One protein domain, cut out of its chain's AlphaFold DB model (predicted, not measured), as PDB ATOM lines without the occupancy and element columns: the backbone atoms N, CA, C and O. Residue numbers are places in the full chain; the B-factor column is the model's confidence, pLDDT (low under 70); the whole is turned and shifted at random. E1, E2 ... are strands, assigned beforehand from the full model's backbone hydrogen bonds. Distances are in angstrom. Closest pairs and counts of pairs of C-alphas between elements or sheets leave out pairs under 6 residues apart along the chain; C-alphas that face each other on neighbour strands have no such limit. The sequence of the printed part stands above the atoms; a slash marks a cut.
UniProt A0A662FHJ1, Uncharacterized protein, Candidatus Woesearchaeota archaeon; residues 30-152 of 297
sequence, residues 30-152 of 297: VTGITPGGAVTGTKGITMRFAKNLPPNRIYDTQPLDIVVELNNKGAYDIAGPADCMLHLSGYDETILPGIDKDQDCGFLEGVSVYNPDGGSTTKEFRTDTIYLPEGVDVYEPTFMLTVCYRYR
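Overview. This is residues 30 to 152 of the 297 residues of an uncharacterized protein of Candidatus Woesearchaeota archaeon (UniProt A0A662FHJ1). With little regular structure, this is a slender sandwich of two three-stranded antiparallel sheets, E1-E2-E5 and E4-E3-E6, lengthened at its opposite ends by loops 30 to 44 and 128 to 143. The printed part has 123 residues, no named helix and six strands, E1 to E6 along the chain, holding 37 residues: all strand. It is loose, with a radius of gyration of the C-alphas of 17.6 A, spanning 64 by 26 by 18 A.

Arrangement. Inner strand E2, residues 64 to 72, forms a hairpin with E1, residues 45 to 49, with N 46 and O 71 2.8 A apart. E5, residues 120 to 127, is antiparallel to E2, with N 66 and O 125 2.9 A apart. In the facing sheet, inner strand E3, residues 84 to 89, forms a hairpin with E4, residues 102 to 104, with N 86 and O 103 2.8 A apart. E6, residues 144 to 149, is antiparallel to E3, with N 85 and O 148 2.9 A apart. The sheets face each other 9.5 A centre to centre.

Along the chain. E1 begins at C-alpha 45 (130.422, 124.011, 169.091); E6 ends at C-alpha 149 (136.007, 122.882, 174.562). E2 is 26.3 A long, E5 23.8 A.

Size, cuts and confidence. The printed part has no cut, and its five links are long. Residues 30 to 33 and 35 to 36 have pLDDT under 70.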
ATOM      1  N   VAL A  30     120.691 116.789 162.737       48.34
ATOM      2  CA  VAL A  30     119.792 117.795 163.276       48.34
ATOM      3  C   VAL A  30     119.746 117.520 164.761       48.34
ATOM      4  O   VAL A  30     119.349 116.444 165.205       48.34
ATOM      5  N   THR A  31     120.241 118.486 165.516       57.62
ATOM      6  CA  THR A  31     120.031 118.540 166.950       57.62
ATOM      7  C   THR A  31     118.541 118.710 167.186       57.62
ATOM      8  O   THR A  31     117.936 119.649 166.678       57.62
ATOM      9  N   GLY A  32     117.935 117.739 167.858       66.62
ATOM     10  CA  GLY A  32     116.491 117.677 168.060       66.62
ATOM     11  C   GLY A  32     116.170 117.374 169.511       66.62
ATOM     12  O   GLY A  32     116.961 116.735 170.200       66.62
ATOM     13  N   ILE A  33     115.006 117.808 169.974       67.88
ATOM     14  CA  ILE A  33     114.569 117.608 171.354       67.88
ATOM     15  C   ILE A  33     113.471 116.549 171.347       67.88
ATOM     16  O   ILE A  33     112.504 116.631 170.589       67.88
ATOM     17  N   THR A  34     113.647 115.503 172.149       74.38
ATOM     18  CA  THR A  34     112.608 114.480 172.326       74.38
ATOM     19  C   THR A  34     111.441 115.030 173.155       74.38
ATOM     20  O   THR A  34     111.637 115.964 173.928       74.38
ATOM     21  N   PRO A  35     110.241 114.426 173.086       58.12
ATOM     22  CA  PRO A  35     109.107 114.828 173.927       58.12
ATOM     23  C   PRO A  35     109.391 114.794 175.440       58.12
ATOM     24  O   PRO A  35     108.716 115.475 176.200       58.12
ATOM     25  N   GLY A  36     110.396 114.025 175.877       63.62
ATOM     26  CA  GLY A  36     110.882 113.989 177.262       63.62
ATOM     27  C   GLY A  36     111.980 115.011 177.581       63.62
ATOM     28  O   GLY A  36     112.645 114.878 178.601       63.62
ATOM     29  N   GLY A  37     112.230 115.978 176.696       71.19
ATOM     30  CA  GLY A  37     113.213 117.046 176.889       71.19
ATOM     31  C   GLY A  37     114.673 116.660 176.642       71.19
ATOM     32  O   GLY A  37     115.548 117.511 176.764       71.19
ATOM     33  N   ALA A  38     114.967 115.411 176.259       77.19
ATOM     34  CA  ALA A  38     116.338 114.992 175.969       77.19
ATOM     35  C   ALA A  38     116.806 115.525 174.609       77.19
ATOM     36  O   ALA A  38     116.133 115.315 173.590       77.19
ATOM     37  N   VAL A  39     117.974 116.168 174.604       84.25
ATOM     38  CA  VAL A  39     118.653 116.677 173.409       84.25
ATOM     39  C   VAL A  39     119.312 115.521 172.662       84.25
ATOM     40  O   VAL A  39     119.998 114.676 173.235       84.25
ATOM     41  N   THR A  40     119.109 115.488 171.354       88.19
ATOM     42  CA  THR A  40     119.689 114.513 170.431       88.19
ATOM     43  C   THR A  40     120.596 115.221 169.436       88.19
ATOM     44  O   THR A  40     120.537 116.439 169.293       88.19
ATOM     45  N   GLY A  41     121.448 114.471 168.747       87.56
ATOM     46  CA  GLY A  41     122.430 114.978 167.794       87.56
ATOM     47  C   GLY A  41     123.867 114.710 168.234       87.56
ATOM     48  O   GLY A  41     124.128 114.206 169.326       87.56
ATOM     49  N   THR A  42     124.808 115.034 167.351       89.38
ATOM     50  CA  THR A  42     126.254 114.829 167.563       89.38
ATOM     51  C   THR A  42     127.062 116.113 167.397       89.38
ATOM     52  O   THR A  42     128.289 116.083 167.345       89.38
ATOM     53  N   LYS A  43     126.380 117.247 167.221       88.38
ATOM     54  CA  LYS A  43     127.032 118.548 167.090       88.38
ATOM     55  C   LYS A  43     127.411 119.058 168.479       88.38
ATOM     56  O   LYS A  43     126.691 118.812 169.438       88.38
ATOM     57  N   GLY A  44     128.543 119.747 168.557       89.31
ATOM     58  CA  GLY A  44     128.938 120.545 169.716       89.31
ATOM     59  C   GLY A  44     129.034 122.008 169.303       89.31
ATOM     60  O   GLY A  44     128.108 122.529 168.676       89.31
ATOM     61  N   ILE A  45     130.168 122.650 169.573       90.69
ATOM     62  CA  ILE A  45     130.422 124.011 169.091       90.69
ATOM     63  C   ILE A  45     130.662 123.990 167.581       90.69
ATOM     64  O   ILE A  45     131.440 123.192 167.052       90.69
ATOM     65  N   THR A  46     129.959 124.873 166.881       89.19
ATOM     66  CA  THR A  46     130.111 125.110 165.446       89.19
ATOM     67  C   THR A  46     130.629 126.518 165.222       89.19
ATOM     68  O   THR A  46     130.257 127.434 165.951       89.19
ATOM     69  N   MET A  47     131.485 126.678 164.216       88.69
ATOM     70  CA  MET A  47     132.178 127.931 163.941       88.69
ATOM     71  C   MET A  47     132.091 128.263 162.461       88.69
ATOM     72  O   MET A  47     132.119 127.356 161.620       88.69
ATOM     73  N   ARG A  48     132.031 129.550 162.138       89.06
ATOM     74  CA  ARG A  48     132.206 130.043 160.770       89.06
ATOM     75  C   ARG A  48     132.806 131.440 160.783       89.06
ATOM     76  O   ARG A  48     132.485 132.232 161.662       89.06
ATOM     77  N   PHE A  49     133.624 131.745 159.782       90.12
ATOM     78  CA  PHE A  49     133.980 133.129 159.498       90.12
ATOM     79  C   PHE A  49     132.729 133.887 159.051       90.12
ATOM     80  O   PHE A  49     131.918 133.359 158.275       90.12
ATOM     81  N   ALA A  50     132.562 135.099 159.566       91.06
ATOM     82  CA  ALA A  50     131.483 135.974 159.164       91.06
ATOM     83  C   ALA A  50     131.647 136.344 157.686       91.06
ATOM     84  O   ALA A  50     132.731 136.321 157.094       91.06
ATOM     85  N   LYS A  51     130.524 136.645 157.039       87.75
ATOM     86  CA  LYS A  51     130.527 136.919 155.605       87.75
ATOM     87  C   LYS A  51     131.398 138.144 155.310       87.75
ATOM     88  O   LYS A  51     131.128 139.220 155.828       87.75
ATOM     89  N   ASN A  52     132.369 137.977 154.410       87.81
ATOM     90  CA  ASN A  52     133.345 139.005 154.019       87.81
ATOM     91  C   ASN A  52     134.286 139.469 155.152       87.81
ATOM     92  O   ASN A  52     134.889 140.530 155.020       87.81
ATOM     93  N   LEU A  53     134.411 138.694 156.236       91.12
ATOM     94  CA  LEU A  53     135.305 138.942 157.372       91.12
ATOM     95  C   LEU A  53     135.951 137.594 157.765       91.12
ATOM     96  O   LEU A  53     135.374 136.854 158.563       91.12
ATOM     97  N   PRO A  54     137.094 137.205 157.170       90.94
ATOM     98  CA  PRO A  54     138.070 138.073 156.515       90.94
ATOM     99  C   PRO A  54     137.623 138.591 155.138       90.94
ATOM    100  O   PRO A  54     136.962 137.864 154.386       90.94
ATOM    101  N   PRO A  55     138.016 139.820 154.758       88.88
ATOM    102  CA  PRO A  55     137.885 140.285 153.384       88.88
ATOM    103  C   PRO A  55     138.743 139.441 152.432       88.88
ATOM    104  O   PRO A  55     139.845 139.021 152.769       88.88
ATOM    105  N   ASN A  56     138.276 139.238 151.196       88.12
ATOM    106  CA  ASN A  56     139.014 138.450 150.196       88.12
ATOM    107  C   ASN A  56     140.299 139.134 149.688       88.12
ATOM    108  O   ASN A  56     141.114 138.492 149.030       88.12
ATOM    109  N   ARG A  57     140.433 140.447 149.901       90.94
ATOM    110  CA  ARG A  57     141.604 141.251 149.542       90.94
ATOM    111  C   ARG A  57     141.586 142.541 150.352       90.94
ATOM    112  O   ARG A  57     140.543 143.188 150.423       90.94
ATOM    113  N   ILE A  58     142.743 142.918 150.873       92.88
ATOM    114  CA  ILE A  58     143.021 144.211 151.504       92.88
ATOM    115  C   ILE A  58     144.394 144.702 151.039       92.88
ATOM    116  O   ILE A  58     145.142 143.939 150.421       92.88
ATOM    117  N   TYR A  59     144.705 145.962 151.321       92.25
ATOM    118  CA  TYR A  59     146.051 146.514 151.165       92.25
ATOM    119  C   TYR A  59     146.743 146.610 152.528       92.25
ATOM    120  O   TYR A  59     146.077 146.659 153.558       92.25
ATOM    121  N   ASP A  60     148.069 146.670 152.521       89.75
ATOM    122  CA  ASP A  60     148.935 146.808 153.702       89.75
ATOM    123  C   ASP A  60     148.654 148.059 154.560       89.75
ATOM    124  O   ASP A  60     148.958 148.099 155.748       89.75
ATOM    125  N   THR A  61     148.024 149.073 153.968       90.38
ATOM    126  CA  THR A  61     147.572 150.304 154.641       90.38
ATOM    127  C   THR A  61     146.227 150.182 155.365       90.38
ATOM    128  O   THR A  61     145.787 151.145 155.996       90.38
ATOM    129  N   GLN A  62     145.536 149.045 155.251       92.62
ATOM    130  CA  GLN A  62     144.212 148.826 155.833       92.62
ATOM    131  C   GLN A  62     144.286 147.853 157.016       92.62
ATOM    132  O   GLN A  62     145.060 146.897 156.964       92.62
ATOM    133  N   PRO A  63     143.453 148.043 158.056       93.81
ATOM    134  CA  PRO A  63     143.332 147.052 159.113       93.81
ATOM    135  C   PRO A  63     142.709 145.761 158.570       93.81
ATOM    136  O   PRO A  63     141.881 145.781 157.649       93.81
ATOM    137  N   LEU A  64     143.088 144.640 159.173       94.56
ATOM    138  CA  LEU A  64     142.490 143.337 158.922       94.56
ATOM    139  C   LEU A  64     141.576 142.970 160.088       94.56
ATOM    140  O   LEU A  64     142.052 142.747 161.199       94.56
ATOM    141  N   ASP A  65     140.288 142.826 159.784       95.06
ATOM    142  CA  ASP A  65     139.271 142.352 160.718       95.06
ATOM    143  C   ASP A  65     138.802 140.945 160.318       95.06
ATOM    144  O   ASP A  65     138.298 140.706 159.212       95.06
ATOM    145  N   ILE A  66     138.958 139.996 161.236       94.88
ATOM    146  CA  ILE A  66     138.500 138.615 161.097       94.88
ATOM    147  C   ILE A  66     137.448 138.385 162.171       94.88
ATOM    148  O   ILE A  66     137.751 138.364 163.361       94.88
ATOM    149  N   VAL A  67     136.204 138.163 161.753       95.50
ATOM    150  CA  VAL A  67     135.099 137.922 162.682       95.50
ATOM    151  C   VAL A  67     134.657 136.475 162.569       95.50
ATOM    152  O   VAL A  67     134.435 135.946 161.480       95.50
ATOM    153  N   VAL A  68     134.511 135.829 163.715       94.00
ATOM    154  CA  VAL A  68     134.105 134.435 163.838       94.00
ATOM    155  C   VAL A  68     132.790 134.370 164.589       94.00
ATOM    156  O   VAL A  68     132.660 134.916 165.680       94.00
ATOM    157  N   GLU A  69     131.833 133.639 164.035       93.44
ATOM    158  CA  GLU A  69     130.575 133.306 164.693       93.44
ATOM    159  C   GLU A  69     130.663 131.904 165.301       93.44
ATOM    160  O   GLU A  69     130.924 130.922 164.594       93.44
ATOM    161  N   LEU A  70     130.396 131.805 166.602       93.94
ATOM    162  CA  LEU A  70     130.348 130.558 167.359       93.94
ATOM    163  C   LEU A  70     128.905 130.250 167.729       93.94
ATOM    164  O   LEU A  70     128.162 131.127 168.156       93.94
ATOM    165  N   ASN A  71     128.515 128.987 167.611       93.44
ATOM    166  CA  ASN A  71     127.203 128.529 168.049       93.44
ATOM    167  C   ASN A  71     127.345 127.208 168.794       93.44
ATOM    168  O   ASN A  71     127.868 126.237 168.229       93.44
ATOM    169  N   ASN A  72     126.836 127.150 170.021       94.06
ATOM    170  CA  ASN A  72     126.752 125.907 170.770       94.06
ATOM    171  C   ASN A  72     125.517 125.124 170.316       94.06
ATOM    172  O   ASN A  72     124.380 125.482 170.602       94.06
ATOM    173  N   LYS A  73     125.749 124.050 169.557       92.50
ATOM    174  CA  LYS A  73     124.707 123.101 169.142       92.50
ATOM    175  C   LYS A  73     124.723 121.828 169.996       92.50
ATOM    176  O   LYS A  73     123.997 120.888 169.688       92.50
ATOM    177  N   GLY A  74     125.561 121.774 171.031       91.75
ATOM    178  CA  GLY A  74     125.564 120.697 172.013       91.75
ATOM    179  C   GLY A  74     124.532 120.925 173.116       91.75
ATOM    180  O   GLY A  74     123.920 121.980 173.193       91.75
ATOM    181  N   ALA A  75     124.345 119.930 173.980       92.19
ATOM    182  CA  ALA A  75     123.432 119.980 175.125       92.19
ATOM    183  C   ALA A  75     124.077 120.545 176.403       92.19
ATOM    184  O   ALA A  75     123.393 120.720 177.405       92.19
ATOM    185  N   TYR A  76     125.396 120.744 176.401       93.12
ATOM    186  CA  TYR A  76     126.162 121.166 177.570       93.12
ATOM    187  C   TYR A  76     126.529 122.645 177.462       93.12
ATOM    188  O   TYR A  76     127.021 123.071 176.414       93.12
ATOM    189  N   ASP A  77     126.301 123.393 178.538       94.75
ATOM    190  CA  ASP A  77     126.634 124.814 178.637       94.75
ATOM    191  C   ASP A  77     128.149 125.018 178.731       94.75
ATOM    192  O   ASP A  77     128.860 124.257 179.386       94.75
ATOM    193  N   ILE A  78     128.641 126.088 178.115       94.25
ATOM    194  CA  ILE A  78     130.019 126.553 178.268       94.25
ATOM    195  C   ILE A  78     130.012 127.714 179.256       94.25
ATOM    196  O   ILE A  78     129.413 128.752 178.972       94.25
ATOM    197  N   ALA A  79     130.677 127.545 180.402       88.62
ATOM    198  CA  ALA A  79     130.606 128.504 181.501       88.62
ATOM    199  C   ALA A  79     131.716 129.573 181.488       88.62
ATOM    200  O   ALA A  79     131.696 130.470 182.331       88.62
ATOM    201  N   GLY A  80     132.678 129.509 180.558       82.81
ATOM    202  CA  GLY A  80     133.719 130.531 180.409       82.81
ATOM    203  C   GLY A  80     135.083 130.011 179.921       82.81
ATOM    204  O   GLY A  80     135.152 128.943 179.304       82.81
ATOM    205  N   PRO A  81     136.185 130.731 180.223       80.62
ATOM    206  CA  PRO A  81     137.516 130.483 179.646       80.62
ATOM    207  C   PRO A  81     138.122 129.112 179.963       80.62
ATOM    208  O   PRO A  81     138.929 128.591 179.198       80.62
ATOM    209  N   ALA A  82     137.741 128.507 181.092       87.19
ATOM    210  CA  ALA A  82     138.210 127.174 181.473       87.19
ATOM    211  C   ALA A  82     137.544 126.047 180.661       87.19
ATOM    212  O   ALA A  82     138.073 124.935 180.607       87.19
ATOM    213  N   ASP A  83     136.395 126.335 180.047       91.50
ATOM    214  CA  ASP A  83     135.584 125.359 179.326       91.50
ATOM    215  C   ASP A  83     135.703 125.498 177.812       91.50
ATOM    216  O   ASP A  83     135.384 124.532 177.121       91.50
ATOM    217  N   CYS A  84     136.138 126.649 177.285       93.25
ATOM    218  CA  CYS A  84     136.270 126.859 175.845       93.25
ATOM    219  C   CYS A  84     137.305 127.932 175.473       93.25
ATOM    220  O   CYS A  84     137.242 129.060 175.965       93.25
ATOM    221  N   MET A  85     138.201 127.574 174.552       93.06
ATOM    222  CA  MET A  85     139.251 128.427 173.994       93.06
ATOM    223  C   MET A  85     139.255 128.337 172.465       93.06
ATOM    224  O   MET A  85     139.051 127.260 171.892       93.06
ATOM    225  N   LEU A  86     139.499 129.469 171.813       92.62
ATOM    226  CA  LEU A  86     139.697 129.606 170.377       92.62
ATOM    227  C   LEU A  86     141.152 129.915 170.092       92.62
ATOM    228  O   LEU A  86     141.754 130.717 170.794       92.62
ATOM    229  N   HIS A  87     141.656 129.339 169.010       92.94
ATOM    230  CA  HIS A  87     142.993 129.588 168.509       92.94
ATOM    231  C   HIS A  87     142.938 129.883 167.007       92.94
ATOM    232  O   HIS A  87     142.466 129.049 166.219       92.94
ATOM    233  N   LEU A  88     143.410 131.063 166.605       92.69
ATOM    234  CA  LEU A  88     143.559 131.460 165.208       92.69
ATOM    235  C   LEU A  88     144.995 131.206 164.736       92.69
ATOM    236  O   LEU A  88     145.958 131.688 165.318       92.69
ATOM    237  N   SER A  89     145.130 130.484 163.628       91.38
ATOM    238  CA  SER A  89     146.416 130.073 163.055       91.38
ATOM    239  C   SER A  89     146.394 130.144 161.524       91.38
ATOM    240  O   SER A  89     145.410 130.592 160.930       91.38
ATOM    241  N   GLY A  90     147.471 129.709 160.865       89.44
ATOM    242  CA  GLY A  90     147.559 129.679 159.397       89.44
ATOM    243  C   GLY A  90     148.000 131.001 158.763       89.44
ATOM    244  O   GLY A  90     147.777 131.223 157.572       89.44
ATOM    245  N   TYR A  91     148.628 131.867 159.559       92.94
ATOM    246  CA  TYR A  91     149.245 133.112 159.125       92.94
ATOM    247  C   TYR A  91     150.608 133.312 159.806       92.94
ATOM    248  O   TYR A  91     150.894 132.695 160.828       92.94
ATOM    249  N   ASP A  92     151.442 134.163 159.218       94.44
ATOM    250  CA  ASP A  92     152.716 134.618 159.754       94.44
ATOM    251  C   ASP A  92     152.514 135.837 160.667       94.44
ATOM    252  O   ASP A  92     152.067 136.899 160.223       94.44
ATOM    253  N   GLU A  93     152.849 135.676 161.948       94.38
ATOM    254  CA  GLU A  93     152.739 136.713 162.986       94.38
ATOM    255  C   GLU A  93     153.691 137.896 162.754       94.38
ATOM    256  O   GLU A  93     153.467 138.977 163.294       94.38
ATOM    257  N   THR A  94     154.736 137.730 161.937       94.50
ATOM    258  CA  THR A  94     155.625 138.840 161.558       94.50
ATOM    259  C   THR A  94     154.989 139.747 160.506       94.50
ATOM    260  O   THR A  94     155.228 140.954 160.523       94.50
ATOM    261  N   ILE A  95     154.138 139.185 159.638       94.12
ATOM    262  CA  ILE A  95     153.408 139.929 158.602       94.12
ATOM    263  C   ILE A  95     152.125 140.539 159.166       94.12
ATOM    264  O   ILE A  95     151.791 141.674 158.835       94.12
ATOM    265  N   LEU A  96     151.415 139.802 160.023       95.12
ATOM    266  CA  LEU A  96     150.178 140.238 160.678       95.12
ATOM    267  C   LEU A  96     150.359 140.257 162.208       95.12
ATOM    268  O   LEU A  96     149.814 139.394 162.905       95.12
ATOM    269  N   PRO A  97     151.145 141.201 162.753       95.19
ATOM    270  CA  PRO A  97     151.413 141.265 164.184       95.19
ATOM    271  C   PRO A  97     150.209 141.764 164.981       95.19
ATOM    272  O   PRO A  97     149.309 142.420 164.459       95.19
ATOM    273  N   GLY A  98     150.228 141.508 166.290       93.81
ATOM    274  CA  GLY A  98     149.286 142.108 167.238       93.81
ATOM    275  C   GLY A  98     147.884 141.496 167.248       93.81
ATOM    276  O   GLY A  98     147.050 141.944 168.027       93.81
ATOM    277  N   ILE A  99     147.629 140.464 166.440       96.00
ATOM    278  CA  ILE A  99     146.388 139.696 166.524       96.00
ATOM    279  C   ILE A  99     146.373 138.917 167.841       96.00
ATOM    280  O   ILE A  99     147.241 138.076 168.083       96.00
ATOM    281  N   ASP A 100     145.348 139.146 168.665       95.31
ATOM    282  CA  ASP A 100     145.067 138.305 169.830       95.31
ATOM    283  C   ASP A 100     144.516 136.949 169.377       95.31
ATOM    284  O   ASP A 100     143.308 136.766 169.212       95.31
ATOM    285  N   LYS A 101     145.432 136.027 169.076       93.50
ATOM    286  CA  LYS A 101     145.139 134.741 168.435       93.50
ATOM    287  C   LYS A 101     144.455 133.730 169.351       93.50
ATOM    288  O   LYS A 101     143.877 132.779 168.829       93.50
ATOM    289  N   ASP A 102     144.502 133.941 170.665       93.38
ATOM    290  CA  ASP A 102     143.964 133.043 171.683       93.38
ATOM    291  C   ASP A 102     142.858 133.751 172.470       93.38
ATOM    292  O   ASP A 102     143.127 134.620 173.291       93.38
ATOM    293  N   GLN A 103     141.598 133.375 172.240       93.69
ATOM    294  CA  GLN A 103     140.448 134.027 172.881       93.69
ATOM    295  C   GLN A 103     139.517 133.019 173.545       93.69
ATOM    296  O   GLN A 103     139.227 131.955 172.995       93.69
ATOM    297  N   ASP A 104     138.966 133.374 174.704       93.25
ATOM    298  CA  ASP A 104     137.913 132.583 175.333       93.25
ATOM    299  C   ASP A 104     136.639 132.597 174.471       93.25
ATOM    300  O   ASP A 104     136.364 133.565 173.762       93.25
ATOM    301  N   CYS A 105     135.805 131.562 174.548       92.25
ATOM    302  CA  CYS A 105     134.544 131.552 173.792       92.25
ATOM    303  C   CYS A 105     133.425 132.382 174.446       92.25
ATOM    304  O   CYS A 105     132.385 132.593 173.823       92.25
ATOM    305  N   GLY A 106     133.605 132.849 175.681       91.88
ATOM    306  CA  GLY A 106     132.546 133.415 176.509       91.88
ATOM    307  C   GLY A 106     131.567 132.363 177.037       91.88
ATOM    308  O   GLY A 106     131.829 131.159 177.015       91.88
ATOM    309  N   PHE A 107     130.423 132.840 177.524       94.56
ATOM    310  CA  PHE A 107     129.317 131.991 177.956       94.56
ATOM    311  C   PHE A 107     128.468 131.571 176.751       94.56
ATOM    312  O   PHE A 107     127.996 132.426 175.999       94.56
ATOM    313  N   LEU A 108     128.260 130.265 176.572       94.56
ATOM    314  CA  LEU A 108     127.420 129.720 175.501       94.56
ATOM    315  C   LEU A 108     126.486 128.646 176.052       94.56
ATOM    316  O   LEU A 108     126.909 127.517 176.309       94.56
ATOM    317  N   GLU A 109     125.203 128.979 176.163       94.81
ATOM    318  CA  GLU A 109     124.159 128.031 176.563       94.81
ATOM    319  C   GLU A 109     124.101 126.825 175.621       94.81
ATOM    320  O   GLU A 109     124.234 126.946 174.400       94.81
ATOM    321  N   GLY A 110     123.899 125.646 176.188       93.31
ATOM    322  CA  GLY A 110     123.559 124.443 175.458       93.31
ATOM    323  C   GLY A 110     122.122 124.494 174.948       93.31
ATOM    324  O   GLY A 110     121.261 125.235 175.425       93.31
ATOM    325  N   VAL A 111     121.851 123.658 173.957       92.06
ATOM    326  CA  VAL A 111     120.506 123.408 173.455       92.06
ATOM    327  C   VAL A 111     119.650 122.838 174.582       92.06
ATOM    328  O   VAL A 111     120.039 121.883 175.254       92.06
ATOM    329  N   SER A 112     118.451 123.382 174.756       89.94
ATOM    330  CA  SER A 112     117.477 122.924 175.746       89.94
ATOM    331  C   SER A 112     116.046 123.062 175.226       89.94
ATOM    332  O   SER A 112     115.803 123.640 174.170       89.94
ATOM    333  N   VAL A 113     115.071 122.552 175.987       89.06
ATOM    334  CA  VAL A 113     113.634 122.723 175.686       89.06
ATOM    335  C   VAL A 113     113.242 124.202 175.601       89.06
ATOM    336  O   VAL A 113     112.345 124.555 174.841       89.06
ATOM    337  N   TYR A 114     113.922 125.058 176.366       88.62
ATOM    338  CA  TYR A 114     113.655 126.493 176.423       88.62
ATOM    339  C   TYR A 114     114.467 127.285 175.393       88.62
ATOM    340  O   TYR A 114     113.990 128.308 174.908       88.62
ATOM    341  N   ASN A 115     115.654 126.794 175.028       90.00
ATOM    342  CA  ASN A 115     116.523 127.386 174.014       90.00
ATOM    343  C   ASN A 115     116.949 126.317 172.982       90.00
ATOM    344  O   ASN A 115     118.022 125.721 173.113       90.00
ATOM    345  N   PRO A 116     116.119 126.028 171.961       89.56
ATOM    346  CA  PRO A 116     116.407 124.978 170.981       89.56
ATOM    347  C   PRO A 116     117.562 125.326 170.034       89.56
ATOM    348  O   PRO A 116     118.142 124.433 169.412       89.56
ATOM    349  N   ASP A 117     117.905 126.609 169.921       89.50
ATOM    350  CA  ASP A 117     118.996 127.083 169.072       89.50
ATOM    351  C   ASP A 117     120.351 127.105 169.789       89.50
ATOM    352  O   ASP A 117     121.384 127.104 169.105       89.50
ATOM    353  N   GLY A 118     120.344 127.051 171.124       92.81
ATOM    354  CA  GLY A 118     121.523 127.196 171.974       92.81
ATOM    355  C   GLY A 118     122.054 128.633 172.006       92.81
ATOM    356  O   GLY A 118     121.444 129.568 171.485       92.81
ATOM    357  N   GLY A 119     123.210 128.813 172.634       94.19
ATOM    358  CA  GLY A 119     123.922 130.084 172.705       94.19
ATOM    359  C   GLY A 119     124.724 130.379 171.438       94.19
ATOM    360  O   GLY A 119     125.260 129.475 170.785       94.19
ATOM    361  N   SER A 120     124.852 131.666 171.117       94.69
ATOM    362  CA  SER A 120     125.676 132.170 170.018       94.69
ATOM    363  C   SER A 120     126.526 133.346 170.494       94.69
ATOM    364  O   SER A 120     126.082 134.125 171.337       94.69
ATOM    365  N   THR A 121     127.739 133.473 169.961       95.31
ATOM    366  CA  THR A 121     128.601 134.636 170.198       95.31
ATOM    367  C   THR A 121     129.460 134.939 168.977       95.31
ATOM    368  O   THR A 121     129.598 134.108 168.073       95.31
ATOM    369  N   THR A 122     130.077 136.113 168.971       95.19
ATOM    370  CA  THR A 122     131.061 136.516 167.969       95.19
ATOM    371  C   THR A 122     132.384 136.867 168.625       95.19
ATOM    372  O   THR A 122     132.406 137.486 169.688       95.19
ATOM    373  N   LYS A 123     133.484 136.492 167.974       95.81
ATOM    374  CA  LYS A 123     134.848 136.838 168.387       95.81
ATOM    375  C   LYS A 123     135.573 137.509 167.231       95.81
ATOM    376  O   LYS A 123     135.384 137.124 166.076       95.81
ATOM    377  N   GLU A 124     136.341 138.538 167.552       96.50
ATOM    378  CA  GLU A 124     137.009 139.399 166.582       96.50
ATOM    379  C   GLU A 124     138.517 139.296 166.774       96.50
ATOM    380  O   GLU A 124     139.033 139.496 167.872       96.50
ATOM    381  N   PHE A 125     139.212 138.977 165.691       96.62
ATOM    382  CA  PHE A 125     140.661 138.969 165.601       96.62
ATOM    383  C   PHE A 125     141.050 140.122 164.686       96.62
ATOM    384  O   PHE A 125     140.693 140.126 163.505       96.62
ATOM    385  N   ARG A 126     141.753 141.106 165.242       95.94
ATOM    386  CA  ARG A 126     142.072 142.352 164.554       95.94
ATOM    387  C   ARG A 126     143.567 142.613 164.564       95.94
ATOM    388  O   ARG A 126     144.230 142.386 165.574       95.94
ATOM    389  N   THR A 127     144.071 143.144 163.457       95.75
ATOM    390  CA  THR A 127     145.350 143.853 163.424       95.75
ATOM    391  C   THR A 127     145.219 145.146 162.637       95.75
ATOM    392  O   THR A 127     144.586 145.193 161.583       95.75
ATOM    393  N   ASP A 128     145.828 146.205 163.160       95.31
ATOM    394  CA  ASP A 128     145.880 147.514 162.510       95.31
ATOM    395  C   ASP A 128     147.138 147.686 161.647       95.31
ATOM    396  O   ASP A 128     147.358 148.757 161.083       95.31
ATOM    397  N   THR A 129     148.014 146.680 161.576       93.31
ATOM    398  CA  THR A 129     149.312 146.816 160.910       93.31
ATOM    399  C   THR A 129     149.679 145.561 160.137       93.31
ATOM    400  O   THR A 129     149.571 144.447 160.641       93.31
ATOM    401  N   ILE A 130     150.146 145.759 158.906       94.31
ATOM    402  CA  ILE A 130     150.560 144.693 157.997       94.31
ATOM    403  C   ILE A 130     151.973 145.012 157.512       94.31
ATOM    404  O   ILE A 130     152.216 146.092 156.975       94.31
ATOM    405  N   TYR A 131     152.902 144.076 157.691       93.69
ATOM    406  CA  TYR A 131     154.291 144.219 157.260       93.69
ATOM    407  C   TYR A 131     154.615 143.213 156.160       93.69
ATOM    408  O   TYR A 131     154.893 142.047 156.426       93.69
ATOM    409  N   LEU A 132     154.600 143.666 154.908       92.50
ATOM    410  CA  LEU A 132     155.083 142.855 153.795       92.50
ATOM    411  C   LEU A 132     156.617 142.964 153.702       92.50
ATOM    412  O   LEU A 132     157.140 144.081 153.662       92.50
ATOM    413  N   PRO A 133     157.356 141.839 153.678       92.00
ATOM    414  CA  PRO A 133     158.799 141.858 153.457       92.00
ATOM    415  C   PRO A 133     159.167 142.465 152.098       92.00
ATOM    416  O   PRO A 133     158.384 142.415 151.147       92.00
ATOM    417  N   GLU A 134     160.388 142.989 151.971       91.69
ATOM    418  CA  GLU A 134     160.865 143.535 150.696       91.69
ATOM    419  C   GLU A 134     160.781 142.496 149.566       91.69
ATOM    420  O   GLU A 134     161.205 141.347 149.709       91.69
ATOM    421  N   GLY A 135     160.232 142.912 148.422       89.56
ATOM    422  CA  GLY A 135     160.034 142.048 147.255       89.56
ATOM    423  C   GLY A 135     158.794 141.147 147.316       89.56
ATOM    424  O   GLY A 135     158.604 140.340 146.405       89.56
ATOM    425  N   VAL A 136     157.951 141.272 148.349       91.19
ATOM    426  CA  VAL A 136     156.667 140.564 148.452       91.19
ATOM    427  C   VAL A 136     155.518 141.509 148.113       91.19
ATOM    428  O   VAL A 136     155.138 142.355 148.915       91.19
ATOM    429  N   ASP A 137     154.912 141.307 146.944       89.81
ATOM    430  CA  ASP A 137     153.752 142.098 146.507       89.81
ATOM    431  C   ASP A 137     152.411 141.519 146.990       89.81
ATOM    432  O   ASP A 137     151.405 142.223 147.065       89.81
ATOM    433  N   VAL A 138     152.363 140.208 147.263       92.81
ATOM    434  CA  VAL A 138     151.128 139.482 147.588       92.81
ATOM    435  C   VAL A 138     151.395 138.423 148.651       92.81
ATOM    436  O   VAL A 138     152.331 137.633 148.538       92.81
ATOM    437  N   TYR A 139     150.511 138.367 149.646       92.94
ATOM    438  CA  TYR A 139     150.500 137.362 150.703       92.94
ATOM    439  C   TYR A 139     149.097 136.740 150.816       92.94
ATOM    440  O   TYR A 139     148.117 137.453 151.024       92.94
ATOM    441  N   GLU A 140     148.988 135.416 150.650       92.56
ATOM    442  CA  GLU A 140     147.710 134.677 150.614       92.56
ATOM    443  C   GLU A 140     147.631 133.622 151.742       92.56
ATOM    444  O   GLU A 140     147.784 132.422 151.485       92.56
ATOM    445  N   PRO A 141     147.415 134.031 153.009       90.88
ATOM    446  CA  PRO A 141     147.283 133.090 154.116       90.88
ATOM    447  C   PRO A 141     145.979 132.294 154.038       90.88
ATOM    448  O   PRO A 141     144.950 132.768 153.554       90.88
ATOM    449  N   THR A 142     145.998 131.082 154.593       89.00
ATOM    450  CA  THR A 142     144.780 130.302 154.849       89.00
ATOM    451  C   THR A 142     144.531 130.278 156.347       89.00
ATOM    452  O   THR A 142     145.099 129.452 157.055       89.00
ATOM    453  N   PHE A 143     143.664 131.171 156.826       89.25
ATOM    454  CA  PHE A 143     143.310 131.224 158.241       89.25
ATOM    455  C   PHE A 143     142.640 129.925 158.700       89.25
ATOM    456  O   PHE A 143     141.668 129.445 158.108       89.25
ATOM    457  N   MET A 144     143.155 129.374 159.790       88.19
ATOM    458  CA  MET A 144     142.674 128.156 160.422       88.19
ATOM    459  C   MET A 144     142.209 128.478 161.833       88.19
ATOM    460  O   MET A 144     142.997 128.866 162.691       88.19
ATOM    461  N   LEU A 145     140.916 128.286 162.067       88.50
ATOM    462  CA  LEU A 145     140.311 128.457 163.375       88.50
ATOM    463  C   LEU A 145     140.153 127.100 164.064       88.50
ATOM    464  O   LEU A 145     139.516 126.190 163.523       88.50
ATOM    465  N   THR A 146     140.687 126.997 165.275       90.19
ATOM    466  CA  THR A 146     140.568 125.821 166.138       90.19
ATOM    467  C   THR A 146     139.794 126.192 167.397       90.19
ATOM    468  O   THR A 146     140.015 127.256 167.962       90.19
ATOM    469  N   VAL A 147     138.890 125.315 167.840       91.25
ATOM    470  CA  VAL A 147     138.207 125.446 169.134       91.25
ATOM    471  C   VAL A 147     138.471 124.218 169.978       91.25
ATOM    472  O   VAL A 147     138.320 123.083 169.517       91.25
ATOM    473  N   CYS A 148     138.812 124.464 171.230       91.81
ATOM    474  CA  CYS A 148     138.984 123.454 172.252       91.81
ATOM    475  C   CYS A 148     137.920 123.706 173.307       91.81
ATOM    476  O   CYS A 148     137.814 124.819 173.809       91.81
ATOM    477  N   TYR A 149     137.094 122.707 173.610       93.69
ATOM    478  CA  TYR A 149     136.007 122.882 174.562       93.69
ATOM    479  C   TYR A 149     135.664 121.600 175.306       93.69
ATOM    480  O   TYR A 149     135.813 120.489 174.784       93.69
ATOM    481  N   ARG A 150     135.165 121.761 176.530       93.06
ATOM    482  CA  ARG A 150     134.606 120.661 177.313       93.06
ATOM    483  C   ARG A 150     133.211 120.323 176.816       93.06
ATOM    484  O   ARG A 150     132.405 121.195 176.508       93.06
ATOM    485  N   TYR A 151     132.917 119.034 176.770       92.12
ATOM    486  CA  TYR A 151     131.596 118.529 176.431       92.12
ATOM    487  C   TYR A 151     131.163 117.488 177.458       92.12
ATOM    488  O   TYR A 151     131.984 116.861 178.132       92.12
ATOM    489  N   ARG A 152     129.852 117.264 177.535       92.12
ATOM    490  CA  ARG A 152     129.260 116.208 178.348       92.12
ATOM    491  C   ARG A 152     128.226 115.453 177.532       92.12
ATOM    492  O   ARG A 152     127.389 116.056 176.871       92.12
TER     493      ARG A 152